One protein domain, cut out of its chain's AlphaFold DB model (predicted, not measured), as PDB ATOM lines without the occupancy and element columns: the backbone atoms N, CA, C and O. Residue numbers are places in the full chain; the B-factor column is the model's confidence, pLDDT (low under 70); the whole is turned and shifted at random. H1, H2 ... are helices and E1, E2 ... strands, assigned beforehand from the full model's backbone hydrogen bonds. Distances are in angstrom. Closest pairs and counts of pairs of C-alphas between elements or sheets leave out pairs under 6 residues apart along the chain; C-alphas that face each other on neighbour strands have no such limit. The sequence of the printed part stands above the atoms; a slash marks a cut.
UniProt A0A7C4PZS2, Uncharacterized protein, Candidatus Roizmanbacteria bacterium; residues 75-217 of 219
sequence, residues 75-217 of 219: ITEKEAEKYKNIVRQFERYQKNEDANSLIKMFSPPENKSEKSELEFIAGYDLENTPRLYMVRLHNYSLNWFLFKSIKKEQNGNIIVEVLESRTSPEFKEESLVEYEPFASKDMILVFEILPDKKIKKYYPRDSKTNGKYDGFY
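Overview. This is residues 75 to 217 of the 219 residues of an uncharacterized protein of Candidatus Roizmanbacteria bacterium (UniProt A0A7C4PZS2). A twisted sheet of four antiparallel strands, E1 to E4, has the long helix H1 running along one face, while the short helix H2 and then H3 lie off the sheet, beyond its E4 edge. The loop between E2 and E3, residues 168 to 183, reaches far out at one end, and residues 205 to 217 fold back near E4. The printed part has 143 residues with three named helices and four named strands, in the order H1 H2 H3 E1 E2 E3 E4; the class is mixed, helices and strands. The sheet order is E1 - E2 - E3 - E4, a meander, each strand the antiparallel neighbour of the one before. The whole is compact, with a radius of gyration of the C-alphas of 15.9 A and spans of 51 by 36 by 29 A.

Arrangement. In the sheet, E1, residues 141 to 152, and E2, residues 158 to 167, form a hairpin at 163 degrees, with N 146 and O 163 2.8 A apart, within hydrogen-bond range. E1 bends by 72 degrees at residue 144. E2 forms a hairpin with E3, residues 184 to 193, at 158 degrees, with N 162 and O 189 2.9 A apart. E3 forms a hairpin with E4, residues 199 to 204, at 152 degrees, with N 190 and O 203 2.8 A apart. H1, residues 77 to 95, is on the sheet at a height of 8.0 A, in two layers, a helix on one face of a sheet. It lies over E1 and, only just, over E2, with 3 C-alphas falling on E2, and runs along the strands, at 22 degrees to E1 on the local plane. The closest C-alphas of H1 and E1 are those of Ala 80 and Ile 150, 6.7 A apart. With residues 90 to 94 alone, H1 touches H2, residues 99 to 103; the closest C-alphas are those of Tyr 93 and Leu 102, 5.6 A apart. H2 and H3, residues 112 to 122, only just touch, with 3 pairs of C-alphas within 8 A, the closest being those of Ala 99 and Ala 122 at 7.3 A. H3 is apart from H1 and E4. In H2 and H3 every O i to N i+4 pair is within hydrogen-bond range; in H1, 13 of 15 are.

Along the chain. E1 is 29.3 A long, E2 27.3 A, E3 26.9 A and E4 14.2 A. H1 measures 26.2 A from C-alpha 77 at (47.499, 72.421, 72.242) to C-alpha 95, H2 5.9 A and H3 15.1 A. E4 ends with C-alpha 204 at (56.519, 51.656, 81.543).

Size, cuts and confidence. The C-alphas farthest apart are those of Gln 154 and Glu 178, 51.2 A. The printed part has no cut. The links H3 to E1 and E2 to E3 are long. Mean pLDDT of the printed part is 84.8; residues 125 to 129, 134 to 139 and 169 to 183 are under 70.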
ATOM      1  N   ILE A  75      46.630  71.499  79.868       95.94
ATOM      2  CA  ILE A  75      47.635  71.975  78.919       95.94
ATOM      3  C   ILE A  75      46.959  72.432  77.626       95.94
ATOM      4  O   ILE A  75      45.990  71.829  77.171       95.94
ATOM      5  N   THR A  76      47.466  73.509  77.029       94.94
ATOM      6  CA  THR A  76      46.978  73.986  75.723       94.94
ATOM      7  C   THR A  76      47.604  73.186  74.583       94.94
ATOM      8  O   THR A  76      48.733  72.717  74.712       94.94
ATOM      9  N   GLU A  77      46.944  73.101  73.426       92.56
ATOM     10  CA  GLU A  77      47.499  72.421  72.242       92.56
ATOM     11  C   GLU A  77      48.880  72.961  71.837       92.56
ATOM     12  O   GLU A  77      49.817  72.199  71.600       92.56
ATOM     13  N   LYS A  78      49.038  74.292  71.829       93.62
ATOM     14  CA  LYS A  78      50.306  74.960  71.497       93.62
ATOM     15  C   LYS A  78      51.425  74.613  72.481       93.62
ATOM     16  O   LYS A  78      52.595  74.554  72.101       93.62
ATOM     17  N   GLU A  79      51.093  74.450  73.758       94.69
ATOM     18  CA  GLU A  79      52.052  74.027  74.774       94.69
ATOM     19  C   GLU A  79      52.373  72.534  74.627       94.69
ATOM     20  O   GLU A  79      53.551  72.179  74.594       94.69
ATOM     21  N   ALA A  80      51.360  71.689  74.429       94.62
ATOM     22  CA  ALA A  80      51.499  70.252  74.208       94.62
ATOM     23  C   ALA A  80      52.398  69.926  73.003       94.62
ATOM     24  O   ALA A  80      53.232  69.025  73.086       94.62
ATOM     25  N   GLU A  81      52.311  70.695  71.914       94.44
ATOM     26  CA  GLU A  81      53.139  70.487  70.719       94.44
ATOM     27  C   GLU A  81      54.646  70.600  71.006       94.44
ATOM     28  O   GLU A  81      55.458  69.885  70.417       94.44
ATOM     29  N   LYS A  82      55.043  71.433  71.978       94.81
ATOM     30  CA  LYS A  82      56.448  71.531  72.405       94.81
ATOM     31  C   LYS A  82      56.934  70.221  73.024       94.81
ATOM     32  O   LYS A  82      58.063  69.821  72.759       94.81
ATOM     33  N   TYR A  83      56.093  69.554  73.810       96.31
ATOM     34  CA  TYR A  83      56.429  68.289  74.466       96.31
ATOM     35  C   TYR A  83      56.357  67.104  73.505       96.31
ATOM     36  O   TYR A  83      57.227  66.238  73.554       96.31
ATOM     37  N   LYS A  84      55.427  67.124  72.540       94.88
ATOM     38  CA  LYS A  84      55.456  66.171  71.419       94.88
ATOM     39  C   LYS A  84      56.777  66.239  70.662       94.88
ATOM     40  O   LYS A  84      57.340  65.205  70.325       94.88
ATOM     41  N   ASN A  85      57.304  67.441  70.425       95.44
ATOM     42  CA  ASN A  85      58.593  67.601  69.750       95.44
ATOM     43  C   ASN A  85      59.771  67.051  70.563       95.44
ATOM     44  O   ASN A  85      60.681  66.485  69.962       95.44
ATOM     45  N   ILE A  86      59.740  67.148  71.897       97.44
ATOM     46  CA  ILE A  86      60.745  66.511  72.764       97.44
ATOM     47  C   ILE A  86      60.692  64.990  72.594       97.44
ATOM     48  O   ILE A  86      61.716  64.381  72.310       97.44
ATOM     49  N   VAL A  87      59.507  64.380  72.684       96.31
ATOM     50  CA  VAL A  87      59.359  62.923  72.524       96.31
ATOM     51  C   VAL A  87      59.749  62.471  71.111       96.31
ATOM     52  O   VAL A  87      60.533  61.546  70.958       96.31
ATOM     53  N   ARG A  88      59.327  63.179  70.056       94.44
ATOM     54  CA  ARG A  88      59.760  62.878  68.676       94.44
ATOM     55  C   ARG A  88      61.278  62.963  68.508       94.44
ATOM     56  O   ARG A  88      61.856  62.173  67.768       94.44
ATOM     57  N   GLN A  89      61.923  63.933  69.155       95.62
ATOM     58  CA  GLN A  89      63.377  64.070  69.126       95.62
ATOM     59  C   GLN A  89      64.062  62.917  69.865       95.62
ATOM     60  O   GLN A  89      65.052  62.393  69.362       95.62
ATOM     61  N   PHE A  90      63.511  62.504  71.006       95.25
ATOM     62  CA  PHE A  90      63.962  61.331  71.744       95.25
ATOM     63  C   PHE A  90      63.891  60.072  70.871       95.25
ATOM     64  O   PHE A  90      64.919  59.429  70.666       95.25
ATOM     65  N   GLU A  91      62.744  59.799  70.239       90.06
ATOM     66  CA  GLU A  91      62.596  58.632  69.356       90.06
ATOM     67  C   GLU A  91      63.492  58.697  68.121       90.06
ATOM     68  O   GLU A  91      64.002  57.682  67.650       90.06
ATOM     69  N   ARG A  92      63.755  59.899  67.599       89.31
ATOM     70  CA  ARG A  92      64.724  60.071  66.513       89.31
ATOM     71  C   ARG A  92      66.139  59.691  66.951       89.31
ATOM     72  O   ARG A  92      66.865  59.105  66.152       89.31
ATOM     73  N   TYR A  93      66.547  60.024  68.174       91.00
ATOM     74  CA  TYR A  93      67.848  59.592  68.688       91.00
ATOM     75  C   TYR A  93      67.882  58.093  68.978       91.00
ATOM     76  O   TYR A  93      68.896  57.479  68.663       91.00
ATOM     77  N   GLN A  94      66.781  57.498  69.466       86.19
ATOM     78  CA  GLN A  94      66.652  56.039  69.583       86.19
ATOM     79  C   GLN A  94      66.865  55.351  68.237       86.19
ATOM     80  O   GLN A  94      67.742  54.505  68.108       86.19
ATOM     81  N   LYS A  95      66.129  55.791  67.212       81.31
ATOM     82  CA  LYS A  95      66.220  55.265  65.845       81.31
ATOM     83  C   LYS A  95      67.629  55.359  65.259       81.31
ATOM     84  O   LYS A  95      68.064  54.467  64.541       81.31
ATOM     85  N   ASN A  96      68.312  56.470  65.511       83.94
ATOM     86  CA  ASN A  96      69.645  56.728  64.970       83.94
ATOM     87  C   ASN A  96      70.770  56.136  65.830       83.94
ATOM     88  O   ASN A  96      71.935  56.390  65.531       83.94
ATOM     89  N   GLU A  97      70.430  55.423  66.908       83.06
ATOM     90  CA  GLU A  97      71.374  54.918  67.906       83.06
ATOM     91  C   GLU A  97      72.308  56.017  68.473       83.06
ATOM     92  O   GLU A  97      73.440  55.764  68.893       83.06
ATOM     93  N   ASP A  98      71.838  57.271  68.527       87.56
ATOM     94  CA  ASP A  98      72.600  58.411  69.057       87.56
ATOM     95  C   ASP A  98      72.439  58.508  70.579       87.56
ATOM     96  O   ASP A  98      71.769  59.393  71.126       87.56
ATOM     97  N   ALA A  99      73.078  57.569  71.277       87.38
ATOM     98  CA  ALA A  99      73.000  57.465  72.731       87.38
ATOM     99  C   ALA A  99      73.498  58.734  73.435       87.38
ATOM    100  O   ALA A  99      72.942  59.129  74.457       87.38
ATOM    101  N   ASN A 100      74.514  59.412  72.893       88.56
ATOM    102  CA  ASN A 100      75.058  60.627  73.496       88.56
ATOM    103  C   ASN A 100      74.032  61.764  73.500       88.56
ATOM    104  O   ASN A 100      73.868  62.445  74.516       88.56
ATOM    105  N   SER A 101      73.354  61.991  72.375       93.56
ATOM    106  CA  SER A 101      72.309  63.013  72.292       93.56
ATOM    107  C   SER A 101      71.084  62.635  73.114       93.56
ATOM    108  O   SER A 101      70.537  63.496  73.804       93.56
ATOM    109  N   LEU A 102      70.703  61.356  73.111       93.50
ATOM    110  CA  LEU A 102      69.582  60.841  73.889       93.50
ATOM    111  C   LEU A 102      69.801  60.973  75.400       93.50
ATOM    112  O   LEU A 102      68.953  61.525  76.098       93.50
ATOM    113  N   ILE A 103      70.960  60.552  75.912       92.81
ATOM    114  CA  ILE A 103      71.301  60.661  77.338       92.81
ATOM    115  C   ILE A 103      71.275  62.128  77.789       92.81
ATOM    116  O   ILE A 103      70.765  62.441  78.864       92.81
ATOM    117  N   LYS A 104      71.744  63.060  76.947       94.94
ATOM    118  CA  LYS A 104      71.708  64.505  77.233       94.94
ATOM    119  C   LYS A 104      70.293  65.081  77.341       94.94
ATOM    120  O   LYS A 104      70.153  66.208  77.825       94.94
ATOM    121  N   MET A 105      69.253  64.374  76.897       97.75
ATOM    122  CA  MET A 105      67.864  64.814  77.070       97.75
ATOM    123  C   MET A 105      67.370  64.651  78.507       97.75
ATOM    124  O   MET A 105      66.436  65.352  78.896       97.75
ATOM    125  N   PHE A 106      67.997  63.783  79.303       97.94
ATOM    126  CA  PHE A 106      67.603  63.552  80.688       97.94
ATOM    127  C   PHE A 106      68.104  64.645  81.631       97.94
ATOM    128  O   PHE A 106      69.110  65.315  81.377       97.94
ATOM    129  N   SER A 107      67.396  64.818  82.745       97.56
ATOM    130  CA  SER A 107      67.902  65.587  83.877       97.56
ATOM    131  C   SER A 107      69.054  64.830  84.562       97.56
ATOM    132  O   SER A 107      69.083  63.592  84.526       97.56
ATOM    133  N   PRO A 108      70.008  65.536  85.201       96.19
ATOM    134  CA  PRO A 108      71.100  64.896  85.936       96.19
ATOM    135  C   PRO A 108      70.597  63.867  86.965       96.19
ATOM    136  O   PRO A 108      69.491  64.029  87.486       96.19
ATOM    137  N   PRO A 109      71.368  62.807  87.267       95.56
ATOM    138  CA  PRO A 109      70.981  61.816  88.268       95.56
ATOM    139  C   PRO A 109      70.877  62.455  89.659       95.56
ATOM    140  O   PRO A 109      71.756  63.212  90.069       95.56
ATOM    141  N   GLU A 110      69.817  62.128  90.397       95.38
ATOM    142  CA  GLU A 110      69.526  62.719  91.714       95.38
ATOM    143  C   GLU A 110      70.055  61.863  92.876       95.38
ATOM    144  O   GLU A 110      70.163  62.324  94.011       95.38
ATOM    145  N   ASN A 111      70.401  60.601  92.610       94.62
ATOM    146  CA  ASN A 111      70.847  59.647  93.621       94.62
ATOM    147  C   ASN A 111      71.884  58.653  93.065       94.62
ATOM    148  O   ASN A 111      72.182  58.621  91.870       94.62
ATOM    149  N   LYS A 112      72.461  57.836  93.959       94.75
ATOM    150  CA  LYS A 112      73.503  56.856  93.603       94.75
ATOM    151  C   LYS A 112      73.012  55.778  92.628       94.75
ATOM    152  O   LYS A 112      73.809  55.360  91.796       94.75
ATOM    153  N   SER A 113      71.747  55.356  92.720       93.06
ATOM    154  CA  SER A 113      71.174  54.359  91.801       93.06
ATOM    155  C   SER A 113      71.106  54.921  90.390       93.06
ATOM    156  O   SER A 113      71.712  54.364  89.485       93.06
ATOM    157  N   GLU A 114      70.499  56.103  90.231       94.75
ATOM    158  CA  GLU A 114      70.398  56.780  88.933       94.75
ATOM    159  C   GLU A 114      71.770  57.062  88.325       94.75
ATOM    160  O   GLU A 114      71.955  56.929  87.120       94.75
ATOM    161  N   LYS A 115      72.754  57.437  89.151       94.31
ATOM    162  CA  LYS A 115      74.123  57.644  88.675       94.31
ATOM    163  C   LYS A 115      74.733  56.340  88.155       94.31
ATOM    164  O   LYS A 115      75.296  56.345  87.067       94.31
ATOM    165  N   SER A 116      74.605  55.247  88.907       91.00
ATOM    166  CA  SER A 116      75.121  53.937  88.500       91.00
ATOM    167  C   SER A 116      74.427  53.413  87.244       91.00
ATOM    168  O   SER A 116      75.081  52.836  86.379       91.00
ATOM    169  N   GLU A 117      73.113  53.608  87.131       90.69
ATOM    170  CA  GLU A 117      72.349  53.257  85.936       90.69
ATOM    171  C   GLU A 117      72.841  54.069  84.745       90.69
ATOM    172  O   GLU A 117      73.214  53.475  83.740       90.69
ATOM    173  N   LEU A 118      72.941  55.396  84.872       91.75
ATOM    174  CA  LEU A 118      73.466  56.268  83.823       91.75
ATOM    175  C   LEU A 118      74.863  55.833  83.360       91.75
ATOM    176  O   LEU A 118      75.089  55.703  82.161       91.75
ATOM    177  N   GLU A 119      75.786  55.586  84.291       89.50
ATOM    178  CA  GLU A 119      77.140  55.099  83.991       89.50
ATOM    179  C   GLU A 119      77.104  53.774  83.217       89.50
ATOM    180  O   GLU A 119      77.865  53.593  82.262       89.50
ATOM    181  N   PHE A 120      76.181  52.879  83.581       87.62
ATOM    182  CA  PHE A 120      75.983  51.606  82.904       87.62
ATOM    183  C   PHE A 120      75.481  51.785  81.465       87.62
ATOM    184  O   PHE A 120      76.148  51.304  80.550       87.62
ATOM    185  N   ILE A 121      74.357  52.481  81.238       87.94
ATOM    186  CA  ILE A 121      73.791  52.685  79.883       87.94
ATOM    187  C   ILE A 121      74.713  53.530  78.998       87.94
ATOM    188  O   ILE A 121      74.827  53.260  77.800       87.94
ATOM    189  N   ALA A 122      75.410  54.511  79.574       86.81
ATOM    190  CA  ALA A 122      76.374  55.339  78.854       86.81
ATOM    191  C   ALA A 122      77.694  54.612  78.544       86.81
ATOM    192  O   ALA A 122      78.449  55.077  77.692       86.81
ATOM    193  N   GLY A 123      77.972  53.480  79.200       82.62
ATOM    194  CA  GLY A 123      79.179  52.683  78.965       82.62
ATOM    195  C   GLY A 123      80.472  53.384  79.385       82.62
ATOM    196  O   GLY A 123      81.504  53.201  78.744       82.62
ATOM    197  N   TYR A 124      80.443  54.203  80.445       79.38
ATOM    198  CA  TYR A 124      81.622  54.962  80.896       79.38
ATOM    199  C   TYR A 124      82.785  54.078  81.374       79.38
ATOM    200  O   TYR A 124      83.919  54.541  81.455       79.38
ATOM    201  N   ASP A 125      82.525  52.804  81.656       66.81
ATOM    202  CA  ASP A 125      83.511  51.796  82.043       66.81
ATOM    203  C   ASP A 125      84.145  51.043  80.854       66.81
ATOM    204  O   ASP A 125      85.147  50.352  81.036       66.81
ATOM    205  N   LEU A 126      83.606  51.179  79.638       60.22
ATOM    206  CA  LEU A 126      84.077  50.506  78.424       60.22
ATOM    207  C   LEU A 126      84.372  51.529  77.318       60.22
ATOM    208  O   LEU A 126      83.551  51.714  76.430       60.22
ATOM    209  N   GLU A 127      85.538  52.185  77.371       60.50
ATOM    210  CA  GLU A 127      86.161  52.951  76.263       60.50
ATOM    211  C   GLU A 127      85.186  53.603  75.244       60.50
ATOM    212  O   GLU A 127      85.359  53.477  74.033       60.50
ATOM    213  N   ASN A 128      84.185  54.344  75.739       56.59
ATOM    214  CA  ASN A 128      83.242  55.173  74.972       56.59
ATOM    215  C   ASN A 128      82.210  54.468  74.070       56.59
ATOM    216  O   ASN A 128      81.694  55.128  73.163       56.59
ATOM    217  N   THR A 129      81.849  53.202  74.300       65.38
ATOM    218  CA  THR A 129      80.711  52.607  73.569       65.38
ATOM    219  C   THR A 129      79.465  52.508  74.456       65.38
ATOM    220  O   THR A 129      79.452  51.714  75.399       65.38
ATOM    221  N   PRO A 130      78.398  53.278  74.168       75.31
ATOM    222  CA  PRO A 130      77.164  53.237  74.942       75.31
ATOM    223  C   PRO A 130      76.539  51.841  74.943       75.31
ATOM    224  O   PRO A 130      76.288  51.254  73.889       75.31
ATOM    225  N   ARG A 131      76.242  51.313  76.135       78.69
ATOM    226  CA  ARG A 131      75.590  50.003  76.292       78.69
ATOM    227  C   ARG A 131      74.132  50.002  75.862       78.69
ATOM    228  O   ARG A 131      73.621  48.930  75.548       78.69
ATOM    229  N   LEU A 132      73.517  51.185  75.809       78.31
ATOM    230  CA  LEU A 132      72.126  51.402  75.420       78.31
ATOM    231  C   LEU A 132      71.723  50.701  74.109       78.31
ATOM    232  O   LEU A 132      70.556  50.390  73.957       78.31
ATOM    233  N   TYR A 133      72.656  50.397  73.200       74.38
ATOM    234  CA  TYR A 133      72.361  49.652  71.959       74.38
ATOM    235  C   TYR A 133      73.217  48.393  71.764       74.38
ATOM    236  O   TYR A 133      73.191  47.762  70.713       74.38
ATOM    237  N   MET A 134      74.006  48.006  72.768       67.56
ATOM    238  CA  MET A 134      74.901  46.846  72.674       67.56
ATOM    239  C   MET A 134      74.436  45.647  73.495       67.56
ATOM    240  O   MET A 134      74.813  44.511  73.201       67.56
ATOM    241  N   VAL A 135      73.674  45.882  74.562       61.12
ATOM    242  CA  VAL A 135      73.264  44.828  75.492       61.12
ATOM    243  C   VAL A 135      71.910  44.276  75.061       61.12
ATOM    244  O   VAL A 135      71.027  45.031  74.675       61.12
ATOM    245  N   ARG A 136      71.729  42.948  75.143       52.72
ATOM    246  CA  ARG A 136      70.473  42.271  74.757       52.72
ATOM    247  C   ARG A 136      69.223  42.880  75.405       52.72
ATOM    248  O   ARG A 136      68.218  43.004  74.723       52.72
ATOM    249  N   LEU A 137      69.337  43.320  76.658       52.91
ATOM    250  CA  LEU A 137      68.248  43.938  77.424       52.91
ATOM    251  C   LEU A 137      67.754  45.268  76.837       52.91
ATOM    252  O   LEU A 137      66.629  45.662  77.115       52.91
ATOM    253  N   HIS A 138      68.581  45.937  76.034       61.31
ATOM    254  CA  HIS A 138      68.277  47.215  75.385       61.31
ATOM    255  C   HIS A 138      68.115  47.088  73.872       61.31
ATOM    256  O   HIS A 138      67.950  48.080  73.168       61.31
ATOM    257  N   ASN A 139      68.207  45.865  73.356       65.56
ATOM    258  CA  ASN A 139      68.236  45.594  71.930       65.56
ATOM    259  C   ASN A 139      66.822  45.329  71.410       65.56
ATOM    260  O   ASN A 139      66.517  44.235  70.933       65.56
ATOM    261  N   TYR A 140      65.953  46.327  71.552       74.62
ATOM    262  CA  TYR A 140      64.662  46.345  70.886       74.62
ATOM    263  C   TYR A 140      64.684  47.332  69.719       74.62
ATOM    264  O   TYR A 140      65.444  48.295  69.678       74.62
ATOM    265  N   SER A 141      63.816  47.079  68.754       76.19
ATOM    266  CA  SER A 141      63.517  47.966  67.641       76.19
ATOM    267  C   SER A 141      62.172  48.630  67.872       76.19
ATOM    268  O   SER A 141      61.197  47.934  68.154       76.19
ATOM    269  N   LEU A 142      62.104  49.954  67.746       79.56
ATOM    270  CA  LEU A 142      60.831  50.667  67.760       79.56
ATOM    271  C   LEU A 142      60.150  50.504  66.396       79.56
ATOM    272  O   LEU A 142      60.657  50.994  65.388       79.56
ATOM    273  N   ASN A 143      58.995  49.844  66.365       81.69
ATOM    274  CA  ASN A 143      58.212  49.678  65.142       81.69
ATOM    275  C   ASN A 143      57.426  50.961  64.840       81.69
ATOM    276  O   ASN A 143      57.520  51.532  63.755       81.69
ATOM    277  N   TRP A 144      56.663  51.426  65.829       82.88
ATOM    278  CA  TRP A 144      55.838  52.628  65.758       82.88
ATOM    279  C   TRP A 144      55.553  53.153  67.164       82.88
ATOM    280  O   TRP A 144      55.683  52.430  68.154       82.88
ATOM    281  N   PHE A 145      55.131  54.415  67.252       87.38
ATOM    282  CA  PHE A 145      54.562  54.957  68.481       87.38
ATOM    283  C   PHE A 145      53.430  55.945  68.196       87.38
ATOM    284  O   PHE A 145      53.383  56.581  67.143       87.38
ATOM    285  N   LEU A 146      52.536  56.082  69.172       90.81
ATOM    286  CA  LEU A 146      51.378  56.968  69.163       90.81
ATOM    287  C   LEU A 146      51.342  57.787  70.450       90.81
ATOM    288  O   LEU A 146      51.509  57.241  71.540       90.81
ATOM    289  N   PHE A 147      51.042  59.080  70.358       92.81
ATOM    290  CA  PHE A 147      50.732  59.869  71.550       92.81
ATOM    291  C   PHE A 147      49.365  59.462  72.102       92.81
ATOM    292  O   PHE A 147      48.371  59.495  71.381       92.81
ATOM    293  N   LYS A 148      49.306  59.118  73.390       93.56
ATOM    294  CA  LYS A 148      48.066  58.742  74.075       93.56
ATOM    295  C   LYS A 148      47.508  59.897  74.898       93.56
ATOM    296  O   LYS A 148      46.331  60.239  74.780       93.56
ATOM    297  N   SER A 149      48.344  60.498  75.740       95.44
ATOM    298  CA  SER A 149      47.931  61.612  76.589       95.44
ATOM    299  C   SER A 149      49.085  62.561  76.898       95.44
ATOM    300  O   SER A 149      50.254  62.172  76.883       95.44
ATOM    301  N   ILE A 150      48.750  63.825  77.151       97.25
ATOM    302  CA  ILE A 150      49.681  64.842  77.642       97.25
ATOM    303  C   ILE A 150      48.990  65.605  78.764       97.25
ATOM    304  O   ILE A 150      47.976  66.272  78.546       97.25
ATOM    305  N   LYS A 151      49.562  65.526  79.962       97.69
ATOM    306  CA  LYS A 151      49.029  66.150  81.170       97.69
ATOM    307  C   LYS A 151      50.051  67.084  81.791       97.69
ATOM    308  O   LYS A 151      51.211  66.719  81.950       97.69
ATOM    309  N   LYS A 152      49.605  68.269  82.198       98.00
ATOM    310  CA  LYS A 152      50.377  69.168  83.058       98.00
ATOM    311  C   LYS A 152      49.993  68.960  84.519       98.00
ATOM    312  O   LYS A 152      48.829  69.111  84.895       98.00
ATOM    313  N   GLU A 153      50.976  68.605  85.332       96.88
ATOM    314  CA  GLU A 153      50.831  68.442  86.775       96.88
ATOM    315  C   GLU A 153      50.912  69.792  87.499       96.88
ATOM    316  O   GLU A 153      51.444  70.779  86.985       96.88
ATOM    317  N   GLN A 154      50.409  69.837  88.736       94.25
ATOM    318  CA  GLN A 154      50.409  71.055  89.559       94.25
ATOM    319  C   GLN A 154      51.822  71.579  89.859       94.25
ATOM    320  O   GLN A 154      52.018  72.783  89.991       94.25
ATOM    321  N   ASN A 155      52.813  70.686  89.930       92.06
ATOM    322  CA  ASN A 155      54.223  71.036  90.121       92.06
ATOM    323  C   ASN A 155      54.903  71.561  88.837       92.06
ATOM    324  O   ASN A 155      56.095  71.856  88.855       92.06
ATOM    325  N   GLY A 156      54.164  71.670  87.728       94.12
ATOM    326  CA  GLY A 156      54.659  72.135  86.437       94.12
ATOM    327  C   GLY A 156      55.288  71.050  85.562       94.12
ATOM    328  O   GLY A 156      55.579  71.337  84.400       94.12
ATOM    329  N   ASN A 157      55.467  69.825  86.068       96.94
ATOM    330  CA  ASN A 157      55.944  68.705  85.259       96.94
ATOM    331  C   ASN A 157      54.892  68.321  84.216       96.94
ATOM    332  O   ASN A 157      53.686  68.436  84.447       96.94
ATOM    333  N   ILE A 158      55.358  67.826  83.074       98.31
ATOM    334  CA  ILE A 158      54.505  67.257  82.038       98.31
ATOM    335  C   ILE A 158      54.643  65.747  82.043       98.31
ATOM    336  O   ILE A 158      55.751  65.224  81.980       98.31
ATOM    337  N   ILE A 159      53.511  65.060  82.061       98.06
ATOM    338  CA  ILE A 159      53.426  63.624  81.831       98.06
ATOM    339  C   ILE A 159      52.987  63.418  80.385       98.06
ATOM    340  O   ILE A 159      51.905  63.863  79.999       98.06
ATOM    341  N   VAL A 160      53.831  62.775  79.581       97.81
ATOM    342  CA  VAL A 160      53.485  62.342  78.223       97.81
ATOM    343  C   VAL A 160      53.399  60.828  78.214       97.81
ATOM    344  O   VAL A 160      54.382  60.154  78.509       97.81
ATOM    345  N   GLU A 161      52.238  60.294  77.858       96.62
ATOM    346  CA  GLU A 161      52.062  58.863  77.637       96.62
ATOM    347  C   GLU A 161      52.074  58.571  76.142       96.62
ATOM    348  O   GLU A 161      51.350  59.204  75.363       96.62
ATOM    349  N   VAL A 162      52.856  57.573  75.754       94.25
ATOM    350  CA  VAL A 162      52.905  57.047  74.392       94.25
ATOM    351  C   VAL A 162      52.558  55.568  74.400       94.25
ATOM    352  O   VAL A 162      52.916  54.851  75.328       94.25
ATOM    353  N   LEU A 163      51.842  55.115  73.378       92.06
ATOM    354  CA  LEU A 163      51.761  53.700  73.046       92.06
ATOM    355  C   LEU A 163      52.907  53.410  72.081       92.06
ATOM    356  O   LEU A 163      52.924  53.969  70.990       92.06
ATOM    357  N   GLU A 164      53.857  52.586  72.491       89.88
ATOM    358  CA  GLU A 164      54.978  52.141  71.668       89.88
ATOM    359  C   GLU A 164      54.806  50.667  71.326       89.88
ATOM    360  O   GLU A 164      54.471  49.866  72.199       89.88
ATOM    361  N   SER A 165      55.096  50.308  70.079       85.88
ATOM    362  CA  SER A 165      55.262  48.917  69.670       85.88
ATOM    363  C   SER A 165      56.723  48.632  69.423       85.88
ATOM    364  O   SER A 165      57.385  49.316  68.635       85.88
ATOM    365  N   ARG A 166      57.230  47.613  70.103       84.75
ATOM    366  CA  ARG A 166      58.641  47.243  70.068       84.75
ATOM    367  C   ARG A 166      58.795  45.815  69.617       84.75
ATOM    368  O   ARG A 166      57.978  44.973  69.957       84.75
ATOM    369  N   THR A 167      59.888  45.533  68.933       78.94
ATOM    370  CA  THR A 167      60.312  44.182  68.574       78.94
ATOM    371  C   THR A 167      61.605  43.871  69.310       78.94
ATOM    372  O   THR A 167      62.563  44.627  69.179       78.94
ATOM    373  N   SER A 168      61.659  42.784  70.079       76.31
ATOM    374  CA  SER A 168      62.841  42.397  70.861       76.31
ATOM    375  C   SER A 168      63.120  40.901  70.710       76.31
ATOM    376  O   SER A 168      62.176  40.111  70.682       76.31
ATOM    377  N   PRO A 169      64.397  40.467  70.694       67.06
ATOM    378  CA  PRO A 169      64.770  39.057  70.805       67.06
ATOM    379  C   PRO A 169      64.224  38.338  72.042       67.06
ATOM    380  O   PRO A 169      64.221  37.109  72.083       67.06
ATOM    381  N   GLU A 170      63.807  39.086  73.063       68.19
ATOM    382  CA  GLU A 170      63.247  38.542  74.300       68.19
ATOM    383  C   GLU A 170      61.727  38.334  74.228       68.19
ATOM    384  O   GLU A 170      61.178  37.597  75.050       68.19
ATOM    385  N   PHE A 171      61.051  38.908  73.225       65.38
ATOM    386  CA  PHE A 171      59.632  38.658  72.965       65.38
ATOM    387  C   PHE A 171      59.483  37.275  72.347       65.38
ATOM    388  O   PHE A 171      59.634  37.076  71.143       65.38
ATOM    389  N   LYS A 172      59.237  36.292  73.215       57.06
ATOM    390  CA  LYS A 172      58.838  34.947  72.819       57.06
ATOM    391  C   LYS A 172      57.321  34.907  72.714       57.06
ATOM    392  O   LYS A 172      56.645  35.059  73.727       57.06
ATOM    393  N   GLU A 173      56.799  34.632  71.528       52.31
ATOM    394  CA  GLU A 173      55.553  33.874  71.463       52.31
ATOM    395  C   GLU A 173      55.878  32.402  71.731       52.31
ATOM    396  O   GLU A 173      56.944  31.909  71.350       52.31
ATOM    397  N   GLU A 174      54.966  31.681  72.382       48.84
ATOM    398  CA  GLU A 174      54.943  30.215  72.353       48.84
ATOM    399  C   GLU A 174      54.579  29.752  70.930       48.84
ATOM    400  O   GLU A 174      53.528  29.169  70.687       48.84
ATOM    401  N   SER A 175      55.425  30.065  69.951       46.38
ATOM    402  CA  SER A 175      55.275  29.555  68.599       46.38
ATOM    403  C   SER A 175      55.850  28.143  68.537       46.38
ATOM    404  O   SER A 175      56.996  27.894  68.912       46.38
ATOM    405  N   LEU A 176      55.049  27.208  68.024       46.50
ATOM    406  CA  LEU A 176      55.461  25.835  67.706       46.50
ATOM    407  C   LEU A 176      56.444  25.766  66.520       46.50
ATOM    408  O   LEU A 176      56.876  24.676  66.148       46.50
ATOM    409  N   VAL A 177      56.782  26.904  65.908       47.84
ATOM    410  CA  VAL A 177      57.621  26.990  64.715       47.84
ATOM    411  C   VAL A 177      58.938  27.669  65.081       47.84
ATOM    412  O   VAL A 177      58.986  28.839  65.446       47.84
ATOM    413  N   GLU A 178      60.030  26.916  64.954       47.56
ATOM    414  CA  GLU A 178      61.395  27.228  65.414       47.56
ATOM    415  C   GLU A 178      62.043  28.477  64.759       47.56
ATOM    416  O   GLU A 178      63.180  28.826  65.070       47.56
ATOM    417  N   TYR A 179      61.332  29.171  63.862       46.34
ATOM    418  CA  TYR A 179      61.853  30.265  63.031       46.34
ATOM    419  C   TYR A 179      60.851  31.410  62.807       46.34
ATOM    420  O   TYR A 179      60.827  32.004  61.729       46.34
ATOM    421  N   GLU A 180      60.024  31.752  63.794       47.03
ATOM    422  CA  GLU A 180      59.272  33.012  63.717       47.03
ATOM    423  C   GLU A 180      60.192  34.206  64.047       47.03
ATOM    424  O   GLU A 180      60.955  34.156  65.021       47.03
ATOM    425  N   PRO A 181      60.191  35.266  63.217       51.34
ATOM    426  CA  PRO A 181      60.954  36.474  63.486       51.34
ATOM    427  C   PRO A 181      60.408  37.136  64.756       51.34
ATOM    428  O   PRO A 181      59.220  37.058  65.036       51.34
ATOM    429  N   PHE A 182      61.302  37.756  65.524       60.47
ATOM    430  CA  PHE A 182      61.043  38.482  66.772       60.47
ATOM    431  C   PHE A 182      59.602  39.007  66.919       60.47
ATOM    432  O   PHE A 182      59.156  39.806  66.094       60.47
ATOM    433  N   ALA A 183      58.895  38.591  67.976       67.75
ATOM    434  CA  ALA A 183      57.542  39.076  68.226       67.75
ATOM    435  C   ALA A 183      57.566  40.576  68.553       67.75
ATOM    436  O   ALA A 183      58.560  41.084  69.075       67.75
ATOM    437  N   SER A 184      56.480  41.287  68.244       76.38
ATOM    438  CA  SER A 184      56.289  42.683  68.635       76.38
ATOM    439  C   SER A 184      55.345  42.789  69.826       76.38
ATOM    440  O   SER A 184      54.330  42.096  69.870       76.38
ATOM    441  N   LYS A 185      55.632  43.688  70.764       83.94
ATOM    442  CA  LYS A 185      54.790  43.956  71.927       83.94
ATOM    443  C   LYS A 185      54.467  45.437  72.028       83.94
ATOM    444  O   LYS A 185      55.361  46.282  71.956       83.94
ATOM    445  N   ASP A 186      53.191  45.711  72.264       86.94
ATOM    446  CA  ASP A 186      52.686  47.054  72.508       86.94
ATOM    447  C   ASP A 186      52.708  47.357  74.010       86.94
ATOM    448  O   ASP A 186      52.289  46.546  74.840       86.94
ATOM    449  N   MET A 187      53.197  48.539  74.374       90.75
ATOM    450  CA  MET A 187      53.294  48.985  75.761       90.75
ATOM    451  C   MET A 187      53.079  50.487  75.883       90.75
ATOM    452  O   MET A 187      53.392  51.257  74.977       90.75
ATOM    453  N   ILE A 188      52.552  50.919  77.029       93.94
ATOM    454  CA  ILE A 188      52.411  52.345  77.315       93.94
ATOM    455  C   ILE A 188      53.631  52.808  78.088       93.94
ATOM    456  O   ILE A 188      53.827  52.400  79.237       93.94
ATOM    457  N   LEU A 189      54.413  53.688  77.476       95.44
ATOM    458  CA  LEU A 189      55.538  54.335  78.129       95.44
ATOM    459  C   LEU A 189      55.204  55.760  78.531       95.44
ATOM    460  O   LEU A 189      54.387  56.445  77.914       95.44
ATOM    461  N   VAL A 190      55.826  56.178  79.625       97.31
ATOM    462  CA  VAL A 190      55.572  57.443  80.291       97.31
ATOM    463  C   VAL A 190      56.860  58.246  80.324       97.31
ATOM    464  O   VAL A 190      57.878  57.788  80.843       97.31
ATOM    465  N   PHE A 191      56.788  59.471  79.816       98.12
ATOM    466  CA  PHE A 191      57.805  60.495  79.994       98.12
ATOM    467  C   PHE A 191      57.336  61.474  81.067       98.12
ATOM    468  O   PHE A 191      56.347  62.181  80.873       98.12
ATOM    469  N   GLU A 192      58.065  61.563  82.177       97.94
ATOM    470  CA  GLU A 192      57.949  62.688  83.106       97.94
ATOM    471  C   GLU A 192      58.970  63.748  82.679       97.94
ATOM    472  O   GLU A 192      60.174  63.514  82.748       97.94
ATOM    473  N   ILE A 193      58.504  64.904  82.211       98.44
ATOM    474  CA  ILE A 193      59.327  65.990  81.668       98.44
ATOM    475  C   ILE A 193      59.254  67.195  82.608       98.44
ATOM    476  O   ILE A 193      58.173  67.652  82.977       98.44
ATOM    477  N   LEU A 194      60.414  67.718  82.994       97.44
ATOM    478  CA  LEU A 194      60.545  68.894  83.851       97.44
ATOM    479  C   LEU A 194      60.195  70.195  83.099       97.44
ATOM    480  O   LEU A 194      60.260  70.238  81.865       97.44
ATOM    481  N   PRO A 195      59.903  71.300  83.814       94.31
ATOM    482  CA  PRO A 195      59.649  72.608  83.199       94.31
ATOM    483  C   PRO A 195      60.798  73.137  82.323       94.31
ATOM    484  O   PRO A 195      60.565  73.881  81.368       94.31
ATOM    485  N   ASP A 196      62.039  72.738  82.617       94.75
ATOM    486  CA  ASP A 196      63.235  73.059  81.824       94.75
ATOM    487  C   ASP A 196      63.374  72.195  80.554       94.75
ATOM    488  O   ASP A 196      64.347  72.335  79.809       94.75
ATOM    489  N   LYS A 197      62.373  71.344  80.283       95.56
ATOM    490  CA  LYS A 197      62.265  70.433  79.138       95.56
ATOM    491  C   LYS A 197      63.248  69.264  79.170       95.56
ATOM    492  O   LYS A 197      63.458  68.628  78.136       95.56
ATOM    493  N   LYS A 198      63.834  68.952  80.327       97.94
ATOM    494  CA  LYS A 198      64.589  67.712  80.525       97.94
ATOM    495  C   LYS A 198      63.668  66.558  80.891       97.94
ATOM    496  O   LYS A 198      62.708  66.724  81.641       97.94
ATOM    497  N   ILE A 199      63.979  65.372  80.381       98.50
ATOM    498  CA  ILE A 199      63.286  64.139  80.757       98.50
ATOM    499  C   ILE A 199      63.746  63.772  82.167       98.50
ATOM    500  O   ILE A 199      64.909  63.443  82.396       98.50
ATOM    501  N   LYS A 200      62.838  63.851  83.132       97.69
ATOM    502  CA  LYS A 200      63.090  63.400  84.495       97.69
ATOM    503  C   LYS A 200      63.094  61.886  84.571       97.69
ATOM    504  O   LYS A 200      63.942  61.332  85.250       97.69
ATOM    505  N   LYS A 201      62.135  61.226  83.922       97.25
ATOM    506  CA  LYS A 201      62.006  59.767  83.915       97.25
ATOM    507  C   LYS A 201      61.372  59.286  82.620       97.25
ATOM    508  O   LYS A 201      60.520  59.974  82.063       97.25
ATOM    509  N   TYR A 202      61.763  58.091  82.208       96.31
ATOM    510  CA  TYR A 202      61.176  57.339  81.113       96.31
ATOM    511  C   TYR A 202      60.953  55.902  81.583       96.31
ATOM    512  O   TYR A 202      61.921  55.231  81.942       96.31
ATOM    513  N   TYR A 203      59.700  55.449  81.657       95.31
ATOM    514  CA  TYR A 203      59.347  54.173  82.295       95.31
ATOM    515  C   TYR A 203      58.027  53.584  81.764       95.31
ATOM    516  O   TYR A 203      57.189  54.331  81.254       95.31
ATOM    517  N   PRO A 204      57.805  52.259  81.881       94.06
ATOM    518  CA  PRO A 204      56.519  51.656  81.543       94.06
ATOM    519  C   PRO A 204      55.449  52.020  82.566       94.06
ATOM    520  O   PRO A 204      55.685  51.941  83.770       94.06
ATOM    521  N   ARG A 205      54.248  52.373  82.092       93.00
ATOM    522  CA  ARG A 205      53.126  52.813  82.940       93.00
ATOM    523  C   ARG A 205      52.816  51.841  84.076       93.00
ATOM    524  O   ARG A 205      52.553  52.281  85.191       93.00
ATOM    525  N   ASP A 206      52.863  50.547  83.779       86.94
ATOM    526  CA  ASP A 206      52.483  49.475  84.701       86.94
ATOM    527  C   ASP A 206      53.688  48.885  85.461       86.94
ATOM    528  O   ASP A 206      53.614  47.787  86.020       86.94
ATOM    529  N   SER A 207      54.821  49.597  85.489       84.12
ATOM    530  CA  SER A 207      56.001  49.162  86.231       84.12
ATOM    531  C   SER A 207      55.818  49.295  87.741       84.12
ATOM    532  O   SER A 207      55.233  50.251  88.252       84.12
ATOM    533  N   LYS A 208      56.381  48.341  88.490       80.50
ATOM    534  CA  LYS A 208      56.440  48.398  89.963       80.50
ATOM    535  C   LYS A 208      57.516  49.365  90.453       80.50
ATOM    536  O   LYS A 208      57.379  49.958  91.520       80.50
ATOM    537  N   THR A 209      58.589  49.497  89.684       76.31
ATOM    538  CA  THR A 209      59.668  50.453  89.905       76.31
ATOM    539  C   THR A 209      59.574  51.469  88.775       76.31
ATOM    540  O   THR A 209      59.637  51.103  87.612       76.31
ATOM    541  N   ASN A 210      59.320  52.739  89.084       84.31
ATOM    542  CA  ASN A 210      59.330  53.812  88.081       84.31
ATOM    543  C   ASN A 210      60.701  54.493  88.132       84.31
ATOM    544  O   ASN A 210      60.820  55.662  88.537       84.31
ATOM    545  N   GLY A 211      61.747  53.709  87.849       91.88
ATOM    546  CA  GLY A 211      63.125  54.173  87.745       91.88
ATOM    547  C   GLY A 211      63.284  55.164  86.595       91.88
ATOM    548  O   GLY A 211      62.471  55.213  85.670       91.88
ATOM    549  N   LYS A 212      64.310  56.019  86.669       95.00
ATOM    550  CA  LYS A 212      64.516  57.096  85.684       95.00
ATOM    551  C   LYS A 212      64.706  56.550  84.263       95.00
ATOM    552  O   LYS A 212      64.276  57.206  83.316       95.00
ATOM    553  N   TYR A 213      65.317  55.376  84.138       93.12
ATOM    554  CA  TYR A 213      65.734  54.784  82.869       93.12
ATOM    555  C   TYR A 213      65.002  53.472  82.531       93.12
ATOM    556  O   TYR A 213      65.360  52.816  81.554       93.12
ATOM    557  N   ASP A 214      63.980  53.089  83.304       91.62
ATOM    558  CA  ASP A 214      63.320  51.774  83.213       91.62
ATOM    559  C   ASP A 214      62.670  51.521  81.843       91.62
ATOM    560  O   ASP A 214      62.580  50.382  81.393       91.62
ATOM    561  N   GLY A 215      62.279  52.576  81.126       90.62
ATOM    562  CA  GLY A 215      61.699  52.491  79.785       90.62
ATOM    563  C   GLY A 215      62.660  51.918  78.743       90.62
ATOM    564  O   GLY A 215      62.210  51.364  77.743       90.62
ATOM    565  N   PHE A 216      63.974  51.967  78.979       87.75
ATOM    566  CA  PHE A 216      64.954  51.320  78.102       87.75
ATOM    567  C   PHE A 216      65.048  49.804  78.297       87.75
ATOM    568  O   PHE A 216      65.561  49.120  77.421       87.75
ATOM    569  N   TYR A 217      64.557  49.296  79.428       83.44
ATOM    570  CA  TYR A 217      64.536  47.872  79.775       83.44
ATOM    571  C   TYR A 217      63.138  47.269  79.623       83.44
ATOM    572  O   TYR A 217      62.921  46.109  79.972       83.44
TER     573      TYR A 217